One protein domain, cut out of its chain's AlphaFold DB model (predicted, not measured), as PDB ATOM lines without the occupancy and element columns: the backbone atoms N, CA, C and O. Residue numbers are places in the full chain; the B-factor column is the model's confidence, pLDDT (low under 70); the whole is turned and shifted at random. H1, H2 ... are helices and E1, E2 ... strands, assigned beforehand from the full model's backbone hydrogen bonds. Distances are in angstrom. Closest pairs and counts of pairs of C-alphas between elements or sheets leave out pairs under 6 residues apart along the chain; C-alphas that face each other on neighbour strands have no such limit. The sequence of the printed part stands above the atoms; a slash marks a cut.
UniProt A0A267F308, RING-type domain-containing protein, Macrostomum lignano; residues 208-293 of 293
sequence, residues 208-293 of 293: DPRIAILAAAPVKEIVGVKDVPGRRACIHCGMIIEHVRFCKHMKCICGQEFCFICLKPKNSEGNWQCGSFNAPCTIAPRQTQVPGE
ATOM      1  N   ASP A 208      32.272  44.240  59.749       82.75
ATOM      2  CA  ASP A 208      33.686  44.458  60.008       82.75
ATOM      3  C   ASP A 208      34.304  45.415  58.965       82.75
ATOM      4  O   ASP A 208      34.148  45.187  57.758       82.75
ATOM      5  N   PRO A 209      35.012  46.487  59.378       81.50
ATOM      6  CA  PRO A 209      35.671  47.412  58.452       81.50
ATOM      7  C   PRO A 209      36.617  46.720  57.461       81.50
ATOM      8  O   PRO A 209      36.780  47.178  56.327       81.50
ATOM      9  N   ARG A 210      37.190  45.569  57.840       84.75
ATOM     10  CA  ARG A 210      38.027  44.732  56.971       84.75
ATOM     11  C   ARG A 210      37.293  44.277  55.709       84.75
ATOM     12  O   ARG A 210      37.927  44.133  54.667       84.75
ATOM     13  N   ILE A 211      35.969  44.121  55.753       89.44
ATOM     14  CA  ILE A 211      35.166  43.746  54.580       89.44
ATOM     15  C   ILE A 211      35.235  44.818  53.489       89.44
ATOM     16  O   ILE A 211      35.347  44.479  52.311       89.44
ATOM     17  N   ALA A 212      35.248  46.103  53.854       87.06
ATOM     18  CA  ALA A 212      35.398  47.183  52.880       87.06
ATOM     19  C   ALA A 212      36.778  47.143  52.198       87.06
ATOM     20  O   ALA A 212      36.879  47.325  50.986       87.06
ATOM     21  N   ILE A 213      37.833  46.813  52.953       88.56
ATOM     22  CA  ILE A 213      39.202  46.661  52.430       88.56
ATOM     23  C   ILE A 213      39.279  45.509  51.417       88.56
ATOM     24  O   ILE A 213      39.918  45.647  50.372       88.56
ATOM     25  N   LEU A 214      38.617  44.386  51.714       93.62
ATOM     26  CA  LEU A 214      38.539  43.212  50.838       93.62
ATOM     27  C   LEU A 214      37.715  43.494  49.577       93.62
ATOM     28  O   LEU A 214      38.091  43.075  48.481       93.62
ATOM     29  N   ALA A 215      36.612  44.232  49.712       93.44
ATOM     30  CA  ALA A 215      35.778  44.642  48.588       93.44
ATOM     31  C   ALA A 215      36.527  45.592  47.638       93.44
ATOM     32  O   ALA A 215      36.480  45.400  46.427       93.44
ATOM     33  N   ALA A 216      37.283  46.549  48.184       93.38
ATOM     34  CA  ALA A 216      38.027  47.554  47.423       93.38
ATOM     35  C   ALA A 216      39.412  47.086  46.928       93.38
ATOM     36  O   ALA A 216      40.147  47.869  46.329       93.38
ATOM     37  N   ALA A 217      39.819  45.841  47.197       94.88
ATOM     38  CA  ALA A 217      41.146  45.368  46.806       94.88
ATOM     39  C   ALA A 217      41.310  45.367  45.270       94.88
ATOM     40  O   ALA A 217      40.445  44.796  44.593       94.88
ATOM     41  N   PRO A 218      42.391  45.937  44.704       95.00
ATOM     42  CA  PRO A 218      42.656  45.851  43.270       95.00
ATOM     43  C   PRO A 218      42.872  44.392  42.867       95.00
ATOM     44  O   PRO A 218      43.265  43.569  43.695       95.00
ATOM     45  N   VAL A 219      42.602  44.059  41.608       96.06
ATOM     46  CA  VAL A 219      42.886  42.721  41.079       96.06
ATOM     47  C   VAL A 219      44.267  42.671  40.431       96.06
ATOM     48  O   VAL A 219      44.789  43.693  39.988       96.06
ATOM     49  N   LYS A 220      44.870  41.484  40.389       94.00
ATOM     50  CA  LYS A 220      46.151  41.227  39.728       94.00
ATOM     51  C   LYS A 220      46.205  39.815  39.160       94.00
ATOM     52  O   LYS A 220      45.384  38.964  39.497       94.00
ATOM     53  N   GLU A 221      47.206  39.572  38.325       94.75
ATOM     54  CA  GLU A 221      47.514  38.236  37.831       94.75
ATOM     55  C   GLU A 221      48.458  37.504  38.798       94.75
ATOM     56  O   GLU A 221      49.441  38.073  39.281       94.75
ATOM     57  N   ILE A 222      48.145  36.243  39.104       93.00
ATOM     58  CA  ILE A 222      48.975  35.358  39.929       93.00
ATOM     59  C   ILE A 222      49.029  33.995  39.239       93.00
ATOM     60  O   ILE A 222      47.998  33.346  39.086       93.00
ATOM     61  N   VAL A 223      50.226  33.542  38.849       90.69
ATOM     62  CA  VAL A 223      50.435  32.208  38.245       90.69
ATOM     63  C   VAL A 223      49.526  31.994  37.013       90.69
ATOM     64  O   VAL A 223      48.825  30.994  36.893       90.69
ATOM     65  N   GLY A 224      49.462  32.991  36.122       90.31
ATOM     66  CA  GLY A 224      48.619  32.960  34.917       90.31
ATOM     67  C   GLY A 224      47.113  33.116  35.165       90.31
ATOM     68  O   GLY A 224      46.333  33.156  34.215       90.31
ATOM     69  N   VAL A 225      46.675  33.209  36.425       93.62
ATOM     70  CA  VAL A 225      45.273  33.430  36.787       93.62
ATOM     71  C   VAL A 225      45.026  34.930  36.906       93.62
ATOM     72  O   VAL A 225      45.573  35.578  37.801       93.62
ATOM     73  N   LYS A 226      44.219  35.481  35.995       95.44
ATOM     74  CA  LYS A 226      43.824  36.900  35.971       95.44
ATOM     75  C   LYS A 226      42.764  37.205  37.028       95.44
ATOM     76  O   LYS A 226      42.170  36.294  37.587       95.44
ATOM     77  N   ASP A 227      42.543  38.486  37.307       95.81
ATOM     78  CA  ASP A 227      41.459  38.977  38.170       95.81
ATOM     79  C   ASP A 227      41.477  38.484  39.633       95.81
ATOM     80  O   ASP A 227      40.459  38.507  40.332       95.81
ATOM     81  N   VAL A 228      42.640  38.080  40.153       96.31
ATOM     82  CA  VAL A 228      42.764  37.655  41.554       96.31
ATOM     83  C   VAL A 228      42.779  38.889  42.463       96.31
ATOM     84  O   VAL A 228      43.627  39.762  42.270       96.31
ATOM     85  N   PRO A 229      41.906  38.989  43.487       96.62
ATOM     86  CA  PRO A 229      41.963  40.078  44.460       96.62
ATOM     87  C   PRO A 229      43.337  40.142  45.133       96.62
ATOM     88  O   PRO A 229      43.768  39.172  45.747       96.62
ATOM     89  N   GLY A 230      44.013  41.286  45.051       95.06
ATOM     90  CA  GLY A 230      45.362  41.491  45.583       95.06
ATOM     91  C   GLY A 230      45.439  41.496  47.110       95.06
ATOM     92  O   GLY A 230      46.524  41.342  47.662       95.06
ATOM     93  N   ARG A 231      44.298  41.618  47.800       95.62
ATOM     94  CA  ARG A 231      44.189  41.486  49.258       95.62
ATOM     95  C   ARG A 231      43.118  40.465  49.611       95.62
ATOM     96  O   ARG A 231      42.026  40.491  49.041       95.62
ATOM     97  N   ARG A 232      43.420  39.601  50.578       95.50
ATOM     98  CA  ARG A 232      42.505  38.597  51.136       95.50
ATOM     99  C   ARG A 232      42.647  38.508  52.646       95.50
ATOM    100  O   ARG A 232      43.670  38.899  53.189       95.50
ATOM    101  N   ALA A 233      41.638  37.988  53.329       92.81
ATOM    102  CA  ALA A 233      41.719  37.714  54.755       92.81
ATOM    103  C   ALA A 233      42.161  36.266  54.992       92.81
ATOM    104  O   ALA A 233      41.728  35.351  54.291       92.81
ATOM    105  N   CYS A 234      42.980  36.044  56.017       91.69
ATOM    106  CA  CYS A 234      43.279  34.706  56.510       91.69
ATOM    107  C   CYS A 234      41.979  33.968  56.854       91.69
ATOM    108  O   CYS A 234      41.150  34.481  57.605       91.69
ATOM    109  N   ILE A 235      41.839  32.738  56.359       92.31
ATOM    110  CA  ILE A 235      40.651  31.895  56.562       92.31
ATOM    111  C   ILE A 235      40.454  31.423  58.010       92.31
ATOM    112  O   ILE A 235      39.394  30.908  58.335       92.31
ATOM    113  N   HIS A 236      41.460  31.602  58.871       87.50
ATOM    114  CA  HIS A 236      41.406  31.208  60.279       87.50
ATOM    115  C   HIS A 236      41.274  32.405  61.230       87.50
ATOM    116  O   HIS A 236      40.428  32.396  62.112       87.50
ATOM    117  N   CYS A 237      42.101  33.447  61.072       81.50
ATOM    118  CA  CYS A 237      42.129  34.590  62.002       81.50
ATOM    119  C   CYS A 237      41.576  35.905  61.427       81.50
ATOM    120  O   CYS A 237      41.530  36.907  62.135       81.50
ATOM    121  N   GLY A 238      41.220  35.958  60.140       84.25
ATOM    122  CA  GLY A 238      40.684  37.170  59.513       84.25
ATOM    123  C   GLY A 238      41.681  38.317  59.312       84.25
ATOM    124  O   GLY A 238      41.270  39.424  58.965       84.25
ATOM    125  N   MET A 239      42.981  38.091  59.524       84.88
ATOM    126  CA  MET A 239      44.027  39.078  59.228       84.88
ATOM    127  C   MET A 239      44.066  39.389  57.729       84.88
ATOM    128  O   MET A 239      44.081  38.461  56.922       84.88
ATOM    129  N   ILE A 240      44.101  40.671  57.358       88.50
ATOM    130  CA  ILE A 240      44.243  41.090  55.959       88.50
ATOM    131  C   ILE A 240      45.677  40.836  55.494       88.50
ATOM    132  O   ILE A 240      46.632  41.250  56.141       88.50
ATOM    133  N   ILE A 241      45.803  40.152  54.364       91.25
ATOM    134  CA  ILE A 241      47.050  39.766  53.721       91.25
ATOM    135  C   ILE A 241      47.025  40.331  52.304       91.25
ATOM    136  O   ILE A 241      46.105  40.059  51.530       91.25
ATOM    137  N   GLU A 242      48.045  41.110  51.962       93.00
ATOM    138  CA  GLU A 242      48.289  41.586  50.604       93.00
ATOM    139  C   GLU A 242      49.299  40.676  49.903       93.00
ATOM    140  O   GLU A 242      50.392  40.422  50.408       93.00
ATOM    141  N   HIS A 243      48.942  40.185  48.719       92.75
ATOM    142  CA  HIS A 243      49.848  39.381  47.913       92.75
ATOM    143  C   HIS A 243      50.734  40.280  47.050       92.75
ATOM    144  O   HIS A 243      50.357  40.726  45.956       92.75
ATOM    145  N   VAL A 244      51.964  40.493  47.514       86.75
ATOM    146  CA  VAL A 244      52.960  41.300  46.802       86.75
ATOM    147  C   VAL A 244      53.548  40.518  45.620       86.75
ATOM    148  O   VAL A 244      53.402  40.942  44.471       86.75
ATOM    149  N   ARG A 245      54.151  39.348  45.866       82.62
ATOM    150  CA  ARG A 245      54.881  38.552  44.860       82.62
ATOM    151  C   ARG A 245      55.003  37.075  45.258       82.62
ATOM    152  O   ARG A 245      54.767  36.728  46.410       82.62
ATOM    153  N   PHE A 246      55.453  36.255  44.305       80.31
ATOM    154  CA  PHE A 246      55.787  34.832  44.444       80.31
ATOM    155  C   PHE A 246      54.596  33.876  44.615       80.31
ATOM    156  O   PHE A 246      53.737  33.782  43.742       80.31
ATOM    157  N   CYS A 247      54.646  33.056  45.665       87.50
ATOM    158  CA  CYS A 247      53.911  31.815  45.791       87.50
ATOM    159  C   CYS A 247      52.440  32.064  46.123       87.50
ATOM    160  O   CYS A 247      52.116  32.772  47.076       87.50
ATOM    161  N   LYS A 248      51.540  31.369  45.415       92.50
ATOM    162  CA  LYS A 248      50.114  31.361  45.764       92.50
ATOM    163  C   LYS A 248      49.830  30.658  47.097       92.50
ATOM    164  O   LYS A 248      48.728  30.791  47.612       92.50
ATOM    165  N   HIS A 249      50.749  29.855  47.626       94.44
ATOM    166  CA  HIS A 249      50.607  29.170  48.909       94.44
ATOM    167  C   HIS A 249      51.184  30.036  50.025       94.44
ATOM    168  O   HIS A 249      52.393  30.243  50.098       94.44
ATOM    169  N   MET A 250      50.309  30.553  50.883       91.06
ATOM    170  CA  MET A 250      50.663  31.491  51.943       91.06
ATOM    171  C   MET A 250      50.633  30.801  53.301       91.06
ATOM    172  O   MET A 250      49.780  29.949  53.553       91.06
ATOM    173  N   LYS A 251      51.516  31.248  54.195       89.81
ATOM    174  CA  LYS A 251      51.468  30.951  55.626       89.81
ATOM    175  C   LYS A 251      51.177  32.247  56.372       89.81
ATOM    176  O   LYS A 251      51.973  33.180  56.347       89.81
ATOM    177  N   CYS A 252      50.008  32.323  56.993       86.38
ATOM    178  CA  CYS A 252      49.646  33.432  57.861       86.38
ATOM    179  C   CYS A 252      50.518  33.414  59.125       86.38
ATOM    180  O   CYS A 252      50.866  32.344  59.620       86.38
ATOM    181  N   ILE A 253      50.764  34.585  59.716       77.19
ATOM    182  CA  ILE A 253      51.397  34.745  61.040       77.19
ATOM    183  C   ILE A 253      50.658  33.924  62.112       77.19
ATOM    184  O   ILE A 253      51.259  33.429  63.061       77.19
ATOM    185  N   CYS A 254      49.349  33.686  61.941       74.31
ATOM    186  CA  CYS A 254      48.599  32.824  62.851       74.31
ATOM    187  C   CYS A 254      48.926  31.322  62.728       74.31
ATOM    188  O   CYS A 254      48.356  30.539  63.484       74.31
ATOM    189  N   GLY A 255      49.795  30.924  61.796       82.75
ATOM    190  CA  GLY A 255      50.163  29.541  61.487       82.75
ATOM    191  C   GLY A 255      49.330  28.903  60.374       82.75
ATOM    192  O   GLY A 255      49.733  27.876  59.841       82.75
ATOM    193  N   GLN A 256      48.204  29.511  59.983       89.31
ATOM    194  CA  GLN A 256      47.332  28.953  58.951       89.31
ATOM    195  C   GLN A 256      48.013  28.969  57.584       89.31
ATOM    196  O   GLN A 256      48.375  30.031  57.075       89.31
ATOM    197  N   GLU A 257      48.087  27.803  56.955       94.12
ATOM    198  CA  GLU A 257      48.548  27.645  55.580       94.12
ATOM    199  C   GLU A 257      47.350  27.490  54.636       94.12
ATOM    200  O   GLU A 257      46.465  26.661  54.869       94.12
ATOM    201  N   PHE A 258      47.282  28.318  53.593       95.94
ATOM    202  CA  PHE A 258      46.185  28.306  52.623       95.94
ATOM    203  C   PHE A 258      46.610  28.892  51.270       95.94
ATOM    204  O   PHE A 258      47.574  29.652  51.168       95.94
ATOM    205  N   CYS A 259      45.891  28.536  50.206       96.56
ATOM    206  CA  CYS A 259      46.118  29.129  48.892       96.56
ATOM    207  C   CYS A 259      45.466  30.514  48.791       96.56
ATOM    208  O   CYS A 259      44.264  30.660  48.988       96.56
ATOM    209  N   PHE A 260      46.230  31.526  48.392       96.31
ATOM    210  CA  PHE A 260      45.762  32.890  48.177       96.31
ATOM    211  C   PHE A 260      44.753  33.013  47.031       96.31
ATOM    212  O   PHE A 260      43.898  33.885  47.057       96.31
ATOM    213  N   ILE A 261      44.820  32.160  46.006       96.50
ATOM    214  CA  ILE A 261      43.893  32.242  44.869       96.50
ATOM    215  C   ILE A 261      42.542  31.625  45.243       96.50
ATOM    216  O   ILE A 261      41.510  32.287  45.118       96.50
ATOM    217  N   CYS A 262      42.550  30.377  45.723       96.62
ATOM    218  CA  CYS A 262      41.339  29.578  45.929       96.62
ATOM    219  C   CYS A 262      40.866  29.481  47.388       96.62
ATOM    220  O   CYS A 262      39.846  28.852  47.647       96.62
ATOM    221  N   LEU A 263      41.600  30.067  48.340       96.75
ATOM    222  CA  LEU A 263      41.319  30.053  49.782       96.75
ATOM    223  C   LEU A 263      41.242  28.665  50.445       96.75
ATOM    224  O   LEU A 263      40.888  28.570  51.618       96.75
ATOM    225  N   LYS A 264      41.619  27.586  49.748       96.56
ATOM    226  CA  LYS A 264      41.637  26.240  50.334       96.56
ATOM    227  C   LYS A 264      42.826  26.069  51.296       96.56
ATOM    228  O   LYS A 264      43.948  26.428  50.913       96.56
ATOM    229  N   PRO A 265      42.618  25.515  52.508       96.31
ATOM    230  CA  PRO A 265      43.705  25.128  53.406       96.31
ATOM    231  C   PRO A 265      44.444  23.883  52.889       96.31
ATOM    232  O   PRO A 265      44.003  23.228  51.939       96.31
ATOM    233  N   LYS A 266      45.543  23.507  53.548       94.56
ATOM    234  CA  LYS A 266      46.057  22.131  53.455       94.56
ATOM    235  C   LYS A 266      45.009  21.130  53.963       94.56
ATOM    236  O   LYS A 266      44.183  21.476  54.808       94.56
ATOM    237  N   ASN A 267      45.005  19.917  53.413       93.12
ATOM    238  CA  ASN A 267      44.166  18.830  53.926       93.12
ATOM    239  C   ASN A 267      44.734  18.273  55.255       93.12
ATOM    240  O   ASN A 267      45.768  18.736  55.739       93.12
ATOM    241  N   SER A 268      44.075  17.266  55.832       90.44
ATOM    242  CA  SER A 268      44.496  16.609  57.082       90.44
ATOM    243  C   SER A 268      45.881  15.952  57.022       90.44
ATOM    244  O   SER A 268      46.492  15.739  58.059       90.44
ATOM    245  N   GLU A 269      46.384  15.658  55.825       92.00
ATOM    246  CA  GLU A 269      47.708  15.067  55.586       92.00
ATOM    247  C   GLU A 269      48.793  16.133  55.346       92.00
ATOM    248  O   GLU A 269      49.948  15.803  55.096       92.00
ATOM    249  N   GLY A 270      48.440  17.425  55.380       89.50
ATOM    250  CA  GLY A 270      49.369  18.525  55.105       89.50
ATOM    251  C   GLY A 270      49.578  18.836  53.615       89.50
ATOM    252  O   GLY A 270      50.445  19.644  53.273       89.50
ATOM    253  N   ASN A 271      48.769  18.256  52.726       93.50
ATOM    254  CA  ASN A 271      48.885  18.396  51.275       93.50
ATOM    255  C   ASN A 271      48.052  19.564  50.717       93.50
ATOM    256  O   ASN A 271      46.957  19.879  51.195       93.50
ATOM    257  N   TRP A 272      48.563  20.206  49.660       94.75
ATOM    258  CA  TRP A 272      47.882  21.302  48.963       94.75
ATOM    259  C   TRP A 272      46.743  20.792  48.075       94.75
ATOM    260  O   TRP A 272      46.951  19.997  47.164       94.75
ATOM    261  N   GLN A 273      45.540  21.335  48.266       95.12
ATOM    262  CA  GLN A 273      44.329  20.916  47.541       95.12
ATOM    263  C   GLN A 273      44.166  21.550  46.145       95.12
ATOM    264  O   GLN A 273      43.097  21.462  45.539       95.12
ATOM    265  N   CYS A 274      45.170  22.282  45.654       93.75
ATOM    266  CA  CYS A 274      45.069  23.058  44.413       93.75
ATOM    267  C   CYS A 274      46.309  22.939  43.516       93.75
ATOM    268  O   CYS A 274      46.633  23.868  42.774       93.75
ATOM    269  N   GLY A 275      47.000  21.800  43.603       91.56
ATOM    270  CA  GLY A 275      48.231  21.529  42.861       91.56
ATOM    271  C   GLY A 275      49.470  22.179  43.482       91.56
ATOM    272  O   GLY A 275      49.458  22.603  44.639       91.56
ATOM    273  N   SER A 276      50.547  22.243  42.700       89.56
ATOM    274  CA  SER A 276      51.831  22.838  43.089       89.56
ATOM    275  C   SER A 276      51.764  24.366  43.196       89.56
ATOM    276  O   SER A 276      50.793  25.009  42.794       89.56
ATOM    277  N   PHE A 277      52.833  24.972  43.721       83.62
ATOM    278  CA  PHE A 277      52.953  26.421  43.918       83.62
ATOM    279  C   PHE A 277      52.837  27.257  42.628       83.62
ATOM    280  O   PHE A 277      52.485  28.432  42.700       83.62
ATOM    281  N   ASN A 278      53.115  26.657  41.468       86.38
ATOM    282  CA  ASN A 278      53.104  27.278  40.140       86.38
ATOM    283  C   ASN A 278      51.983  26.756  39.222       86.38
ATOM    284  O   ASN A 278      51.962  27.096  38.041       86.38
ATOM    285  N   ALA A 279      51.051  25.948  39.734       91.38
ATOM    286  CA  ALA A 279      49.882  25.525  38.972       91.38
ATOM    287  C   ALA A 279      48.748  26.562  39.099       91.38
ATOM    288  O   ALA A 279      48.508  27.056  40.208       91.38
ATOM    289  N   PRO A 280      47.996  26.882  38.033       92.94
ATOM    290  CA  PRO A 280      46.795  27.707  38.148       92.94
ATOM    291  C   PRO A 280      45.704  26.990  38.964       92.94
ATOM    292  O   PRO A 280      45.662  25.762  39.038       92.94
ATOM    293  N   CYS A 281      44.809  27.745  39.606       95.25
ATOM    294  CA  CYS A 281      43.623  27.190  40.264       95.25
ATOM    295  C   CYS A 281      42.437  28.163  40.233       95.25
ATOM    296  O   CYS A 281      42.595  29.349  39.950       95.25
ATOM    297  N   THR A 282      41.238  27.651  40.519       96.50
ATOM    298  CA  THR A 282      39.999  28.438  40.509       96.50
ATOM    299  C   THR A 282      40.019  29.533  41.572       96.50
ATOM    300  O   THR A 282      40.261  29.266  42.751       96.50
ATOM    301  N   ILE A 283      39.730  30.766  41.160       96.81
ATOM    302  CA  ILE A 283      39.679  31.939  42.036       96.81
ATOM    303  C   ILE A 283      38.503  31.806  43.005       96.81
ATOM    304  O   ILE A 283      37.370  31.574  42.591       96.81
ATOM    305  N   ALA A 284      38.756  31.995  44.299       96.88
ATOM    306  CA  ALA A 284      37.686  32.116  45.281       96.88
ATOM    307  C   ALA A 284      37.017  33.501  45.194       96.88
ATOM    308  O   ALA A 284      37.721  34.495  44.979       96.88
ATOM    309  N   PRO A 285      35.704  33.615  45.459       96.06
ATOM    310  CA  PRO A 285      35.037  34.909  45.568       96.06
ATOM    311  C   PRO A 285      35.721  35.853  46.569       96.06
ATOM    312  O   PRO A 285      36.502  35.435  47.436       96.06
ATOM    313  N   ARG A 286      35.423  37.153  46.465       95.69
ATOM    314  CA  ARG A 286      35.819  38.118  47.499       95.69
ATOM    315  C   ARG A 286      35.145  37.741  48.816       95.69
ATOM    316  O   ARG A 286      33.957  37.436  48.844       95.69
ATOM    317  N   GLN A 287      35.916  37.763  49.896       94.00
ATOM    318  CA  GLN A 287      35.418  37.429  51.225       94.00
ATOM    319  C   GLN A 287      34.465  38.522  51.714       94.00
ATOM    320  O   GLN A 287      34.833  39.694  51.775       94.00
ATOM    321  N   THR A 288      33.243  38.125  52.057       91.38
ATOM    322  CA  THR A 288      32.196  39.008  52.596       91.38
ATOM    323  C   THR A 288      32.062  38.921  54.114       91.38
ATOM    324  O   THR A 288      31.236  39.632  54.680       91.38
ATOM    325  N   GLN A 289      32.845  38.041  54.742       86.44
ATOM    326  CA  GLN A 289      32.929  37.804  56.183       86.44
ATOM    327  C   GLN A 289      34.385  37.502  56.554       86.44
ATOM    328  O   GLN A 289      35.171  37.056  55.708       86.44
ATOM    329  N   VAL A 290      34.737  37.725  57.817       84.06
ATOM    330  CA  VAL A 290      36.051  37.393  58.384       84.06
ATOM    331  C   VAL A 290      35.872  36.511  59.621       84.06
ATOM    332  O   VAL A 290      34.947  36.738  60.395       84.06
ATOM    333  N   PRO A 291      36.746  35.511  59.841       75.69
ATOM    334  CA  PRO A 291      36.720  34.719  61.066       75.69
ATOM    335  C   PRO A 291      36.720  35.595  62.328       75.69
ATOM    336  O   PRO A 291      37.486  36.560  62.417       75.69
ATOM    337  N   GLY A 292      35.873  35.245  63.299       60.88
ATOM    338  CA  GLY A 292      35.658  36.029  64.520       60.88
ATOM    339  C   GLY A 292      34.524  37.063  64.443       60.88
ATOM    340  O   GLY A 292      34.319  37.783  65.428       60.88
ATOM    341  N   GLU A 293      33.807  37.136  63.310       52.56
ATOM    342  CA  GLU A 293      32.404  37.597  63.266       52.56
ATOM    343  C   GLU A 293      31.459  36.646  64.024       52.56
ATOM    344  O   GLU A 293      31.741  35.425  64.091       52.56
TER     345      GLU A 293
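AT A GLANCE: This is residues 208 to 293 of the 293 residues of the protein "RING-type domain-containing protein" of Macrostomum lignano (UniProt A0A267F308). A loop-rich fold with little regular structure: three small two-stranded hairpins, E1-E2, E3-E4 and E5-E6, with short helix H1 beside E3-E4, and a long unnamed stretch, residues 260 to 293, that folds back towards H1. The 86 printed residues have one named helix, then six strands in three antiparallel sheets; the class is mixed, with 28 residues in named elements. It is compact, radius of gyration of the C-alphas 12.2 A, spanning 33 by 28 by 19 A.

IN THESE COORDINATES: H1, residues 209 to 215, begins at C-alpha (35.671, 47.412, 58.452). E1 is 219 to 222, E2 225 to 229, 10.7 A long, E3 231 to 233, E4 240 to 242, E5 249 to 251, and E6 257 to 259, ending at (46.118, 29.129, 48.892).

HOW THE PARTS SIT: C-alphas Leu 214 of H1 and Arg 232 of E3 are closest, 6.1 A. H1 has 2 of 3 O i to N i+4 pairs within hydrogen-bond range. E2 runs on into E3 at 64 degrees. Within hydrogen-bond range are N 220 and O 228, 2.8 A, in hairpin E1-E2, N 241 and O 232, 2.7 A, in hairpin E3-E4, and N 250 and O 258, 2.9 A, in hairpin E5-E6. E4 and E5 are apart.

THE WHOLE: The printed part has no cut and no long link; residues 292 to 293 are under pLDDT 70.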